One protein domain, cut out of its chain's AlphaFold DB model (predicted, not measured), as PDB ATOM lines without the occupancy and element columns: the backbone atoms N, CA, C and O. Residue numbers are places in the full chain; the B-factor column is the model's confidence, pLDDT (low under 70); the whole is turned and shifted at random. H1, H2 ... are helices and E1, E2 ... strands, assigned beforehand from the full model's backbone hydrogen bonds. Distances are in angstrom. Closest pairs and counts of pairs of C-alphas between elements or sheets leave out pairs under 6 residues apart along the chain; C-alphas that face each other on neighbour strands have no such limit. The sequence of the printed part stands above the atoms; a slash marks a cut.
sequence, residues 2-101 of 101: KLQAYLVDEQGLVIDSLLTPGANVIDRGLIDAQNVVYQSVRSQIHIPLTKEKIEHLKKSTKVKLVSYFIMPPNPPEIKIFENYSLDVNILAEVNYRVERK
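What this domain is: This is residues 2 to 101 of the 101 residues of an uncharacterized protein of Bacteroidetes bacterium (UniProt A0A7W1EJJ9). Little regular structure here: a small antiparallel sheet, E2 - E1 - E4, has helix H1 packed over E2 and one end of E1, while long loops draw the whole into a loose rod. Residues 71 to 78 and the tail 95 to 101 stick out. The 100 printed residues include E1 E2 E3 H1 E4 in chain order, a mixed class with only 30 residues in named elements; the radius of gyration of the C-alphas is 17.8 A, the spans 65 by 27 by 24 A.

Where its parts are: Find C-alpha 2 at (-34.740, 21.843, -18.699); E1 runs 19.2 A to residue 8. E4, residues 62 to 68, runs 19.6 A to (-33.399, 26.591, -19.738). Look for E2 at 14 to 17, 7.8 A, E3 at 37 to 39, 5.7 A, and H1 at 51 to 59, 12.9 A.

How they stand to each other: E1 and E4 are antiparallel at 159 degrees; N 4 and O 66, 2.7 A, are within hydrogen-bond range. Hairpin E1 and E2 has N 7 and O 16 within range at 2.8 A. H1, its O i to N i+4 pairs within range, is on the sheet at height 9.1 A; the closest C-alphas of E2 and H1, Asp 16 and His 56, are 6.8 A apart. E3 pairs with no named strand.

The domain as a whole: The farthest C-alphas, Ala 33 and Lys 101, are 65.0 A apart. The printed part has no cut; links E2 to E3 and E3 to H1 are long. Residues 96 and 100 to 101 have pLDDT under 70.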
ATOM      1  N   LYS A   2     -35.859  22.799 -18.725       87.69
ATOM      2  CA  LYS A   2     -34.740  21.843 -18.699       87.69
ATOM      3  C   LYS A   2     -33.688  22.327 -17.715       87.69
ATOM      4  O   LYS A   2     -33.208  23.447 -17.851       87.69
ATOM      5  N   LEU A   3     -33.323  21.490 -16.753       89.06
ATOM      6  CA  LEU A   3     -32.208  21.755 -15.852       89.06
ATOM      7  C   LEU A   3     -30.949  21.111 -16.423       89.06
ATOM      8  O   LEU A   3     -31.006  20.086 -17.094       89.06
ATOM      9  N   GLN A   4     -29.795  21.692 -16.166       90.56
ATOM     10  CA  GLN A   4     -28.519  21.077 -16.451       90.56
ATOM     11  C   GLN A   4     -27.560  21.339 -15.302       90.56
ATOM     12  O   GLN A   4     -27.566  22.420 -14.719       90.56
ATOM     13  N   ALA A   5     -26.757  20.338 -14.971       90.25
ATOM     14  CA  ALA A   5     -25.782  20.424 -13.897       90.25
ATOM     15  C   ALA A   5     -24.426  19.959 -14.416       90.25
ATOM     16  O   ALA A   5     -24.314  18.869 -14.976       90.25
ATOM     17  N   TYR A   6     -23.410  20.790 -14.228       92.31
ATOM     18  CA  TYR A   6     -22.044  20.530 -14.659       92.31
ATOM     19  C   TYR A   6     -21.108  20.492 -13.460       92.31
ATOM     20  O   TYR A   6     -21.235  21.313 -12.549       92.31
ATOM     21  N   LEU A   7     -20.154  19.569 -13.490       91.88
ATOM     22  CA  LEU A   7     -18.997  19.600 -12.609       91.88
ATOM     23  C   LEU A   7     -17.971  20.556 -13.185       91.88
ATOM     24  O   LEU A   7     -17.685  20.523 -14.384       91.88
ATOM     25  N   VAL A   8     -17.438  21.402 -12.317       93.50
ATOM     26  CA  VAL A   8     -16.477  22.434 -12.680       93.50
ATOM     27  C   VAL A   8     -15.221  22.272 -11.828       93.50
ATOM     28  O   VAL A   8     -15.321  21.959 -10.634       93.50
ATOM     29  N   ASP A   9     -14.054  22.430 -12.450       91.31
ATOM     30  CA  ASP A   9     -12.757  22.436 -11.768       91.31
ATOM     31  C   ASP A   9     -12.436  23.802 -11.129       91.31
ATOM     32  O   ASP A   9     -13.242  24.737 -11.132       91.31
ATOM     33  N   GLU A  10     -11.251  23.912 -10.530       89.25
ATOM     34  CA  GLU A  10     -10.765  25.141  -9.891       89.25
ATOM     35  C   GLU A  10     -10.640  26.319 -10.864       89.25
ATOM     36  O   GLU A  10     -10.850  27.471 -10.478       89.25
ATOM     37  N   GLN A  11     -10.340  26.033 -12.129       89.94
ATOM     38  CA  GLN A  11     -10.159  27.003 -13.203       89.94
ATOM     39  C   GLN A  11     -11.494  27.443 -13.822       89.94
ATOM     40  O   GLN A  11     -11.518  28.341 -14.666       89.94
ATOM     41  N   GLY A  12     -12.616  26.856 -13.397       86.75
ATOM     42  CA  GLY A  12     -13.932  27.177 -13.935       86.75
ATOM     43  C   GLY A  12     -14.285  26.402 -15.209       86.75
ATOM     44  O   GLY A  12     -15.310  26.704 -15.830       86.75
ATOM     45  N   LEU A  13     -13.480  25.413 -15.604       91.75
ATOM     46  CA  LEU A  13     -13.728  24.585 -16.779       91.75
ATOM     47  C   LEU A  13     -14.688  23.443 -16.444       91.75
ATOM     48  O   LEU A  13     -14.637  22.839 -15.374       91.75
ATOM     49  N   VAL A  14     -15.586  23.148 -17.384       92.31
ATOM     50  CA  VAL A  14     -16.526  22.032 -17.256       92.31
ATOM     51  C   VAL A  14     -15.774  20.725 -17.468       92.31
ATOM     52  O   VAL A  14     -15.257  20.481 -18.557       92.31
ATOM     53  N   ILE A  15     -15.763  19.883 -16.440       92.44
ATOM     54  CA  ILE A  15     -15.104  18.572 -16.466       92.44
ATOM     55  C   ILE A  15     -16.091  17.420 -16.675       92.44
ATOM     56  O   ILE A  15     -15.699  16.366 -17.165       92.44
ATOM     57  N   ASP A  16     -17.371  17.607 -16.337       90.38
ATOM     58  CA  ASP A  16     -18.414  16.599 -16.566       90.38
ATOM     59  C   ASP A  16     -19.826  17.218 -16.580       90.38
ATOM     60  O   ASP A  16     -20.062  18.294 -16.025       90.38
ATOM     61  N   SER A  17     -20.788  16.511 -17.173       90.19
ATOM     62  CA  SER A  17     -22.227  16.767 -17.060       90.19
ATOM     63  C   SER A  17     -22.824  15.778 -16.072       90.19
ATOM     64  O   SER A  17     -22.843  14.580 -16.336       90.19
ATOM     65  N   LEU A  18     -23.374  16.255 -14.958       87.12
ATOM     66  CA  LEU A  18     -24.022  15.391 -13.975       87.12
ATOM     67  C   LEU A  18     -25.299  14.761 -14.532       87.12
ATOM     68  O   LEU A  18     -25.461  13.551 -14.400       87.12
ATOM     69  N   LEU A  19     -26.168  15.542 -15.180       87.44
ATOM     70  CA  LEU A  19     -27.470  15.041 -15.627       87.44
ATOM     71  C   LEU A  19     -27.370  14.263 -16.941       87.44
ATOM     72  O   LEU A  19     -26.573  14.590 -17.825       87.44
ATOM     73  N   THR A  20     -28.237  13.261 -17.077       81.81
ATOM     74  CA  THR A  20     -28.382  12.475 -18.302       81.81
ATOM     75  C   THR A  20     -29.185  13.267 -19.342       81.81
ATOM     76  O   THR A  20     -30.253  13.794 -19.008       81.81
ATOM     77  N   PRO A  21     -28.727  13.348 -20.606       78.31
ATOM     78  CA  PRO A  21     -29.492  13.981 -21.676       78.31
ATOM     79  C   PRO A  21     -30.898  13.384 -21.792       78.31
ATOM     80  O   PRO A  21     -31.058  12.170 -21.854       78.31
ATOM     81  N   GLY A  22     -31.922  14.237 -21.803       76.00
ATOM     82  CA  GLY A  22     -33.321  13.812 -21.928       76.00
ATOM     83  C   GLY A  22     -33.994  13.441 -20.604       76.00
ATOM     84  O   GLY A  22     -35.210  13.558 -20.510       76.00
ATOM     85  N   ALA A  23     -33.234  13.112 -19.556       79.88
ATOM     86  CA  ALA A  23     -33.760  12.875 -18.205       79.88
ATOM     87  C   ALA A  23     -33.661  14.119 -17.302       79.88
ATOM     88  O   ALA A  23     -33.664  14.020 -16.079       79.88
ATOM     89  N   ASN A  24     -33.525  15.300 -17.906       83.44
ATOM     90  CA  ASN A  24     -33.282  16.560 -17.213       83.44
ATOM     91  C   ASN A  24     -34.385  17.600 -17.430       83.44
ATOM     92  O   ASN A  24     -34.150  18.809 -17.371       83.44
ATOM     93  N   VAL A  25     -35.592  17.116 -17.704       85.00
ATOM     94  CA  VAL A  25     -36.792  17.936 -17.827       85.00
ATOM     95  C   VAL A  25     -37.421  18.086 -16.446       85.00
ATOM     96  O   VAL A  25     -37.574  17.112 -15.717       85.00
ATOM     97  N   ILE A  26     -37.761  19.323 -16.101       85.81
ATOM     98  CA  ILE A  26     -38.583  19.646 -14.935       85.81
ATOM     99  C   ILE A  26     -39.989  19.997 -15.407       85.81
ATOM    100  O   ILE A  26     -40.161  20.756 -16.377       85.81
ATOM    101  N   ASP A  27     -40.972  19.432 -14.715       84.19
ATOM    102  CA  ASP A  27     -42.380  19.640 -15.016       84.19
ATOM    103  C   ASP A  27     -42.775  21.089 -14.748       84.19
ATOM    104  O   ASP A  27     -42.173  21.798 -13.937       84.19
ATOM    105  N   ARG A  28     -43.782  21.560 -15.483       83.25
ATOM    106  CA  ARG A  28     -44.340  22.892 -15.246       83.25
ATOM    107  C   ARG A  28     -45.285  22.860 -14.047       83.25
ATOM    108  O   ARG A  28     -45.985  21.873 -13.841       83.25
ATOM    109  N   GLY A  29     -45.348  23.975 -13.322       83.75
ATOM    110  CA  GLY A  29     -46.404  24.219 -12.342       83.75
ATOM    111  C   GLY A  29     -47.796  24.218 -12.982       83.75
ATOM    112  O   GLY A  29     -47.935  24.357 -14.203       83.75
ATOM    113  N   LEU A  30     -48.829  24.066 -12.155       85.75
ATOM    114  CA  LEU A  30     -50.212  24.178 -12.613       85.75
ATOM    115  C   LEU A  30     -50.571  25.654 -12.781       85.75
ATOM    116  O   LEU A  30     -50.282  26.476 -11.910       85.75
ATOM    117  N   ILE A  31     -51.188  25.967 -13.919       87.81
ATOM    118  CA  ILE A  31     -51.597  27.320 -14.299       87.81
ATOM    119  C   ILE A  31     -53.113  27.478 -14.209       87.81
ATOM    120  O   ILE A  31     -53.851  26.514 -14.432       87.81
ATOM    121  N   ASP A  32     -53.570  28.682 -13.881       86.75
ATOM    122  CA  ASP A  32     -54.985  29.057 -13.896       86.75
ATOM    123  C   ASP A  32     -55.448  29.536 -15.290       86.75
ATOM    124  O   ASP A  32     -54.703  29.495 -16.274       86.75
ATOM    125  N   ALA A  33     -56.699  30.004 -15.382       88.06
ATOM    126  CA  ALA A  33     -57.275  30.528 -16.623       88.06
ATOM    127  C   ALA A  33     -56.599  31.829 -17.112       88.06
ATOM    128  O   ALA A  33     -56.786  32.228 -18.261       88.06
ATOM    129  N   GLN A  34     -55.807  32.482 -16.260       84.75
ATOM    130  CA  GLN A  34     -55.073  33.716 -16.512       84.75
ATOM    131  C   GLN A  34     -53.590  33.451 -16.835       84.75
ATOM    132  O   GLN A  34     -52.830  34.401 -17.032       84.75
ATOM    133  N   ASN A  35     -53.184  32.181 -16.966       79.25
ATOM    134  CA  ASN A  35     -51.803  31.732 -17.183       79.25
ATOM    135  C   ASN A  35     -50.847  32.057 -16.023       79.25
ATOM    136  O   ASN A  35     -49.631  32.151 -16.224       79.25
ATOM    137  N   VAL A  36     -51.374  32.211 -14.810       84.62
ATOM    138  CA  VAL A  36     -50.576  32.388 -13.596       84.62
ATOM    139  C   VAL A  36     -50.375  31.031 -12.931       84.62
ATOM    140  O   VAL A  36     -51.302  30.231 -12.810       84.62
ATOM    141  N   VAL A  37     -49.140  30.746 -12.515       84.31
ATOM    142  CA  VAL A  37     -48.818  29.531 -11.762       84.31
ATOM    143  C   VAL A  37     -49.369  29.693 -10.349       84.31
ATOM    144  O   VAL A  37     -48.881  30.528  -9.591       84.31
ATOM    145  N   TYR A  38     -50.367  28.888  -9.988       87.81
ATOM    146  CA  TYR A  38     -50.955  28.898  -8.640       87.81
ATOM    147  C   TYR A  38     -50.449  27.744  -7.768       87.81
ATOM    148  O   TYR A  38     -50.595  27.780  -6.548       87.81
ATOM    149  N   GLN A  39     -49.845  26.718  -8.378       87.81
ATOM    150  CA  GLN A  39     -49.291  25.576  -7.661       87.81
ATOM    151  C   GLN A  39     -47.954  25.143  -8.264       87.81
ATOM    152  O   GLN A  39     -47.848  24.852  -9.461       87.81
ATOM    153  N   SER A  40     -46.933  25.067  -7.411       86.12
ATOM    154  CA  SER A  40     -45.622  24.533  -7.767       86.12
ATOM    155  C   SER A  40     -45.658  23.007  -7.872       86.12
ATOM    156  O   SER A  40     -46.440  22.322  -7.209       86.12
ATOM    157  N   VAL A  41     -44.794  22.462  -8.724       88.56
ATOM    158  CA  VAL A  41     -44.609  21.018  -8.882       88.56
ATOM    159  C   VAL A  41     -43.187  20.675  -8.471       88.56
ATOM    160  O   VAL A  41     -42.233  21.347  -8.862       88.56
ATOM    161  N   ARG A  42     -43.044  19.618  -7.669       87.94
ATOM    162  CA  ARG A  42     -41.743  19.073  -7.288       87.94
ATOM    163  C   ARG A  42     -41.346  17.991  -8.287       87.94
ATOM    164  O   ARG A  42     -41.993  16.952  -8.345       87.94
ATOM    165  N   SER A  43     -40.247  18.204  -9.004       86.81
ATOM    166  CA  SER A  43     -39.623  17.174  -9.844       86.81
ATOM    167  C   SER A  43     -38.391  16.599  -9.142       86.81
ATOM    168  O   SER A  43     -37.593  17.341  -8.568       86.81
ATOM    169  N   GLN A  44     -38.225  15.277  -9.188       88.19
ATOM    170  CA  GLN A  44     -37.033  14.592  -8.683       88.19
ATOM    171  C   GLN A  44     -36.218  14.050  -9.856       88.19
ATOM    172  O   GLN A  44     -36.693  13.201 -10.607       88.19
ATOM    173  N   ILE A  45     -34.984  14.533 -10.001       86.06
ATOM    174  CA  ILE A  45     -34.063  14.084 -11.047       86.06
ATOM    175  C   ILE A  45     -33.029  13.164 -10.407       86.06
ATOM    176  O   ILE A  45     -32.256  13.590  -9.551       86.06
ATOM    177  N   HIS A  46     -33.013  11.905 -10.838       85.88
ATOM    178  CA  HIS A  46     -32.047  10.919 -10.366       85.88
ATOM    179  C   HIS A  46     -30.793  10.958 -11.235       85.88
ATOM    180  O   HIS A  46     -30.863  10.847 -12.460       85.88
ATOM    181  N   ILE A  47     -29.640  11.108 -10.586       85.31
ATOM    182  CA  ILE A  47     -28.341  11.171 -11.248       85.31
ATOM    183  C   ILE A  47     -27.601   9.863 -10.963       85.31
ATOM    184  O   ILE A  47     -27.189   9.644  -9.822       85.31
ATOM    185  N   PRO A  48     -27.405   8.985 -11.960       83.31
ATOM    186  CA  PRO A  48     -26.607   7.788 -11.758       83.31
ATOM    187  C   PRO A  48     -25.135   8.174 -11.569       83.31
ATOM    188  O   PRO A  48     -24.517   8.776 -12.450       83.31
ATOM    189  N   LEU A  49     -24.564   7.812 -10.419       84.25
ATOM    190  CA  LEU A  49     -23.146   8.008 -10.125       84.25
ATOM    191  C   LEU A  49     -22.341   6.792 -10.590       84.25
ATOM    192  O   LEU A  49     -22.224   5.790  -9.888       84.25
ATOM    193  N   THR A  50     -21.788   6.880 -11.799       86.44
ATOM    194  CA  THR A  50     -20.808   5.908 -12.300       86.44
ATOM    195  C   THR A  50     -19.446   6.129 -11.637       86.44
ATOM    196  O   THR A  50     -19.182   7.187 -11.064       86.44
ATOM    197  N   LYS A  51     -18.540   5.145 -11.738       85.50
ATOM    198  CA  LYS A  51     -17.169   5.279 -11.211       85.50
ATOM    199  C   LYS A  51     -16.449   6.504 -11.786       85.50
ATOM    200  O   LYS A  51     -15.809   7.225 -11.034       85.50
ATOM    201  N   GLU A  52     -16.600   6.777 -13.081       86.75
ATOM    202  CA  GLU A  52     -15.986   7.947 -13.728       86.75
ATOM    203  C   GLU A  52     -16.528   9.262 -13.161       86.75
ATOM    204  O   GLU A  52     -15.749  10.135 -12.785       86.75
ATOM    205  N   LYS A  53     -17.856   9.375 -13.002       87.75
ATOM    206  CA  LYS A  53     -18.488  10.553 -12.387       87.75
ATOM    207  C   LYS A  53     -18.018  10.771 -10.953       87.75
ATOM    208  O   LYS A  53     -17.847  11.912 -10.543       87.75
ATOM    209  N   ILE A  54     -17.785   9.700 -10.193       87.50
ATOM    210  CA  ILE A  54     -17.225   9.787  -8.836       87.50
ATOM    211  C   ILE A  54     -15.794  10.336  -8.872       87.50
ATOM    212  O   ILE A  54     -15.453  11.198  -8.064       87.50
ATOM    213  N   GLU A  55     -14.959   9.892  -9.812       89.12
ATOM    214  CA  GLU A  55     -13.605  10.440  -9.964       89.12
ATOM    215  C   GLU A  55     -13.616  11.911 -10.402       89.12
ATOM    216  O   GLU A  55     -12.798  12.698  -9.925       89.12
ATOM    217  N   HIS A  56     -14.564  12.323 -11.247       89.56
ATOM    218  CA  HIS A  56     -14.747  13.735 -11.590       89.56
ATOM    219  C   HIS A  56     -15.297  14.556 -10.422       89.56
ATOM    220  O   HIS A  56     -14.841  15.675 -10.205       89.56
ATOM    221  N   LEU A  57     -16.205  13.999  -9.616       87.44
ATOM    222  CA  LEU A  57     -16.703  14.639  -8.396       87.44
ATOM    223  C   LEU A  57     -15.573  14.935  -7.410       87.44
ATOM    224  O   LEU A  57     -15.547  16.018  -6.842       87.44
ATOM    225  N   LYS A  58     -14.609  14.020  -7.253       86.81
ATOM    226  CA  LYS A  58     -13.431  14.234  -6.391       86.81
ATOM    227  C   LYS A  58     -12.530  15.378  -6.863       86.81
ATOM    228  O   LYS A  58     -11.815  15.953  -6.052       86.81
ATOM    229  N   LYS A  59     -12.530  15.670  -8.167       87.56
ATOM    230  CA  LYS A  59     -11.738  16.748  -8.783       87.56
ATOM    231  C   LYS A  59     -12.515  18.060  -8.898       87.56
ATOM    232  O   LYS A  59     -11.919  19.109  -9.115       87.56
ATOM    233  N   SER A  60     -13.840  17.999  -8.802       89.38
ATOM    234  CA  SER A  60     -14.701  19.164  -8.915       89.38
ATOM    235  C   SER A  60     -14.665  19.981  -7.634       89.38
ATOM    236  O   SER A  60     -14.773  19.440  -6.536       89.38
ATOM    237  N   THR A  61     -14.587  21.300  -7.775       87.50
ATOM    238  CA  THR A  61     -14.718  22.222  -6.638       87.50
ATOM    239  C   THR A  61     -16.078  22.900  -6.592       87.50
ATOM    240  O   THR A  61     -16.485  23.398  -5.542       87.50
ATOM    241  N   LYS A  62     -16.799  22.931  -7.721       89.94
ATOM    242  CA  LYS A  62     -18.090  23.609  -7.853       89.94
ATOM    243  C   LYS A  62     -19.027  22.842  -8.777       89.94
ATOM    244  O   LYS A  62     -18.612  22.287  -9.792       89.94
ATOM    245  N   VAL A  63     -20.320  22.918  -8.474       89.56
ATOM    246  CA  VAL A  63     -21.388  22.474  -9.374       89.56
ATOM    247  C   VAL A  63     -22.035  23.698 -10.008       89.56
ATOM    248  O   VAL A  63     -22.527  24.584  -9.308       89.56
ATOM    249  N   LYS A  64     -22.053  23.753 -11.340       90.94
ATOM    250  CA  LYS A  64     -22.738  24.799 -12.101       90.94
ATOM    251  C   LYS A  64     -24.115  24.306 -12.525       90.94
ATOM    252  O   LYS A  64     -24.219  23.373 -13.320       90.94
ATOM    253  N   LEU A  65     -25.155  24.971 -12.035       90.06
ATOM    254  CA  LEU A  65     -26.537  24.742 -12.443       90.06
ATOM    255  C   LEU A  65     -26.928  25.725 -13.547       90.06
ATOM    256  O   LEU A  65     -26.672  26.923 -13.445       90.06
ATOM    257  N   VAL A  66     -27.547  25.215 -14.607       90.06
ATOM    258  CA  VAL A  66     -28.050  26.004 -15.733       90.06
ATOM    259  C   VAL A  66     -29.488  25.588 -16.003       90.06
ATOM    260  O   VAL A  66     -29.756  24.418 -16.259       90.06
ATOM    261  N   SER A  67     -30.418  26.536 -15.943       87.25
ATOM    262  CA  SER A  67     -31.824  26.298 -16.271       87.25
ATOM    263  C   SER A  67     -32.151  26.903 -17.631       87.25
ATOM    264  O   SER A  67     -31.718  28.010 -17.946       87.25
ATOM    265  N   TYR A  68     -32.924  26.174 -18.428       87.19
ATOM    266  CA  TYR A  68     -33.399  26.591 -19.738       87.19
ATOM    267  C   TYR A  68     -34.924  26.563 -19.774       87.19
ATOM    268  O   TYR A  68     -35.562  25.555 -19.443       87.19
ATOM    269  N   PHE A  69     -35.518  27.647 -20.262       83.75
ATOM    270  CA  PHE A  69     -36.927  27.664 -20.626       83.75
ATOM    271  C   PHE A  69     -37.109  26.951 -21.969       83.75
ATOM    272  O   PHE A  69     -36.432  27.261 -22.945       83.75
ATOM    273  N   ILE A  70     -38.013  25.971 -22.006       82.38
ATOM    274  CA  ILE A  70     -38.402  25.297 -23.247       82.38
ATOM    275  C   ILE A  70     -39.606  26.062 -23.781       82.38
ATOM    276  O   ILE A  70     -40.636  26.114 -23.109       82.38
ATOM    277  N   MET A  71     -39.461  26.664 -24.956       81.38
ATOM    278  CA  MET A  71     -40.487  27.493 -25.583       81.38
ATOM    279  C   MET A  71     -40.901  26.904 -26.937       81.38
ATOM    280  O   MET A  71     -40.091  26.225 -27.573       81.38
ATOM    281  N   PRO A  72     -42.144  27.142 -27.388       82.94
ATOM    282  CA  PRO A  72     -42.551  26.794 -28.745       82.94
ATOM    283  C   PRO A  72     -41.792  27.641 -29.790       82.94
ATOM    284  O   PRO A  72     -41.263  28.696 -29.439       82.94
ATOM    285  N   PRO A  73     -41.767  27.228 -31.075       84.62
ATOM    286  CA  PRO A  73     -41.027  27.919 -32.142       84.62
ATOM    287  C   PRO A  73     -41.379  29.404 -32.314       84.62
ATOM    288  O   PRO A  73     -40.519  30.192 -32.685       84.62
ATOM    289  N   ASN A  74     -42.622  29.779 -31.998       85.94
ATOM    290  CA  ASN A  74     -43.081  31.163 -31.919       85.94
ATOM    291  C   ASN A  74     -43.472  31.454 -30.464       85.94
ATOM    292  O   ASN A  74     -44.622  31.202 -30.087       85.94
ATOM    293  N   PRO A  75     -42.523  31.892 -29.620       77.69
ATOM    294  CA  PRO A  75     -42.802  32.125 -28.215       77.69
ATOM    295  C   PRO A  75     -43.776  33.303 -28.058       77.69
ATOM    296  O   PRO A  75     -43.548  34.360 -28.651       77.69
ATOM    297  N   PRO A  76     -44.852  33.152 -27.269       79.88
ATOM    298  CA  PRO A  76     -45.674  34.288 -26.873       79.88
ATOM    299  C   PRO A  76     -44.890  35.212 -25.929       79.88
ATOM    300  O   PRO A  76     -43.832  34.842 -25.418       79.88
ATOM    301  N   GLU A  77     -45.425  36.405 -25.663       82.56
ATOM    302  CA  GLU A  77     -44.872  37.298 -24.644       82.56
ATOM    303  C   GLU A  77     -44.806  36.588 -23.282       82.56
ATOM    304  O   GLU A  77     -45.756  35.926 -22.854       82.56
ATOM    305  N   ILE A  78     -43.665  36.712 -22.602       77.00
ATOM    306  CA  ILE A  78     -43.378  35.989 -21.363       77.00
ATOM    307  C   ILE A  78     -43.393  36.971 -20.208       77.00
ATOM    308  O   ILE A  78     -42.640  37.942 -20.198       77.00
ATOM    309  N   LYS A  79     -44.218  36.675 -19.203       81.75
ATOM    310  CA  LYS A  79     -44.254  37.410 -17.939       81.75
ATOM    311  C   LYS A  79     -43.638  36.544 -16.851       81.75
ATOM    312  O   LYS A  79     -44.110  35.440 -16.588       81.75
ATOM    313  N   ILE A  80     -42.569  37.046 -16.245       81.88
ATOM    314  CA  ILE A  80     -41.946  36.448 -15.064       81.88
ATOM    315  C   ILE A  80     -42.389  37.294 -13.879       81.88
ATOM    316  O   ILE A  80     -42.131  38.495 -13.848       81.88
ATOM    317  N   PHE A  81     -43.096  36.674 -12.943       84.00
ATOM    318  CA  PHE A  81     -43.578  37.342 -11.742       84.00
ATOM    319  C   PHE A  81     -42.563  37.187 -10.609       84.00
ATOM    320  O   PHE A  81     -41.867  36.176 -10.525       84.00
ATOM    321  N   GLU A  82     -42.488  38.177  -9.722       83.56
ATOM    322  CA  GLU A  82     -41.513  38.201  -8.619       83.56
ATOM    323  C   GLU A  82     -41.709  37.065  -7.607       83.56
ATOM    324  O   GLU A  82     -40.767  36.659  -6.933       83.56
ATOM    325  N   ASN A  83     -42.921  36.520  -7.510       83.12
ATOM    326  CA  ASN A  83     -43.247  35.413  -6.615       83.12
ATOM    327  C   ASN A  83     -42.843  34.036  -7.172       83.12
ATOM    328  O   ASN A  83     -43.134  33.021  -6.541       83.12
ATOM    329  N   TYR A  84     -42.219  33.971  -8.350       83.75
ATOM    330  CA  TYR A  84     -41.756  32.712  -8.925       83.75
ATOM    331  C   TYR A  84     -40.335  32.396  -8.451       83.75
ATOM    332  O   TYR A  84     -39.387  33.104  -8.785       83.75
ATOM    333  N   SER A  85     -40.175  31.290  -7.721       84.50
ATOM    334  CA  SER A  85     -38.876  30.748  -7.314       84.50
ATOM    335  C   SER A  85     -38.556  29.432  -8.031       84.50
ATOM    336  O   SER A  85     -39.442  28.683  -8.450       84.50
ATOM    337  N   LEU A  86     -37.259  29.143  -8.174       83.25
ATOM    338  CA  LEU A  86     -36.752  27.815  -8.518       83.25
ATOM    339  C   LEU A  86     -35.904  27.309  -7.352       83.25
ATOM    340  O   LEU A  86     -34.737  27.675  -7.223       83.25
ATOM    341  N   ASP A  87     -36.494  26.442  -6.539       87.81
ATOM    342  CA  ASP A  87     -35.822  25.857  -5.385       87.81
ATOM    343  C   ASP A  87     -35.156  24.533  -5.771       87.81
ATOM    344  O   ASP A  87     -35.814  23.576  -6.191       87.81
ATOM    345  N   VAL A  88     -33.829  24.472  -5.634       84.94
ATOM    346  CA  VAL A  88     -33.033  23.287  -5.973       84.94
ATOM    347  C   VAL A  88     -32.446  22.684  -4.706       84.94
ATOM    348  O   VAL A  88     -31.581  23.274  -4.068       84.94
ATOM    349  N   ASN A  89     -32.884  21.467  -4.382       88.31
ATOM    350  CA  ASN A  89     -32.342  20.675  -3.282       88.31
ATOM    351  C   ASN A  89     -31.493  19.533  -3.844       88.31
ATOM    352  O   ASN A  89     -32.006  18.681  -4.571       88.31
ATOM    353  N   ILE A  90     -30.203  19.514  -3.504       83.88
ATOM    354  CA  ILE A  90     -29.266  18.462  -3.915       83.88
ATOM    355  C   ILE A  90     -29.070  17.508  -2.738       83.88
ATOM    356  O   ILE A  90     -28.625  17.922  -1.671       83.88
ATOM    357  N   LEU A  91     -29.386  16.230  -2.945       85.62
ATOM    358  CA  LEU A  91     -29.144  15.155  -1.987       85.62
ATOM    359  C   LEU A  91     -28.146  14.163  -2.590       85.62
ATOM    360  O   LEU A  91     -28.313  13.740  -3.733       85.62
ATOM    361  N   ALA A  92     -27.123  13.795  -1.820       79.88
ATOM    362  CA  ALA A  92     -26.152  12.777  -2.200       79.88
ATOM    363  C   ALA A  92     -26.286  11.566  -1.271       79.88
ATOM    364  O   ALA A  92     -26.008  11.658  -0.077       79.88
ATOM    365  N   GLU A  93     -26.686  10.428  -1.832       80.06
ATOM    366  CA  GLU A  93     -26.736   9.147  -1.129       80.06
ATOM    367  C   GLU A  93     -25.531   8.306  -1.562       80.06
ATOM    368  O   GLU A  93     -25.469   7.809  -2.687       80.06
ATOM    369  N   VAL A  94     -24.531   8.189  -0.685       71.94
ATOM    370  CA  VAL A  94     -23.268   7.506  -0.993       71.94
ATOM    371  C   VAL A  94     -23.148   6.240  -0.158       71.94
ATOM    372  O   VAL A  94     -23.002   6.297   1.060       71.94
ATOM    373  N   ASN A  95     -23.141   5.092  -0.834       74.94
ATOM    374  CA  ASN A  95     -22.817   3.805  -0.229       74.94
ATOM    375  C   ASN A  95     -21.344   3.485  -0.501       74.94
ATOM    376  O   ASN A  95     -20.947   3.339  -1.657       74.94
ATOM    377  N   TYR A  96     -20.527   3.371   0.547       69.31
ATOM    378  CA  TYR A  96     -19.110   3.022   0.423       69.31
ATOM    379  C   TYR A  96     -18.761   1.815   1.295       69.31
ATOM    380  O   TYR A  96     -19.260   1.659   2.408       69.31
ATOM    381  N   ARG A  97     -17.883   0.950   0.779       76.31
ATOM    382  CA  ARG A  97     -17.311  -0.178   1.518       76.31
ATOM    383  C   ARG A  97     -15.853   0.147   1.811       76.31
ATOM    384  O   ARG A  97     -15.073   0.341   0.885       76.31
ATOM    385  N   VAL A  98     -15.503   0.242   3.090       75.31
ATOM    386  CA  VAL A  98     -14.110   0.426   3.507       75.31
ATOM    387  C   VAL A  98     -13.464  -0.947   3.608       75.31
ATOM    388  O   VAL A  98     -13.830  -1.739   4.474       75.31
ATOM    389  N   GLU A  99     -12.502  -1.232   2.738       71.44
ATOM    390  CA  GLU A  99     -11.575  -2.343   2.941       71.44
ATOM    391  C   GLU A  99     -10.333  -1.798   3.649       71.44
ATOM    392  O   GLU A  99      -9.653  -0.903   3.144       71.44
ATOM    393  N   ARG A 100     -10.066  -2.295   4.864       61.62
ATOM    394  CA  ARG A 100      -8.794  -2.038   5.545       61.62
ATOM    395  C   ARG A 100      -7.711  -2.846   4.832       61.62
ATOM    396  O   ARG A 100      -7.851  -4.062   4.719       61.62
ATOM    397  N   LYS A 101      -6.673  -2.159   4.353       54.34
ATOM    398  CA  LYS A 101      -5.382  -2.780   4.042       54.34
ATOM    399  C   LYS A 101      -4.611  -3.047   5.325       54.34
ATOM    400  O   LYS A 101      -4.756  -2.225   6.258       54.34
TER     401      LYS A 101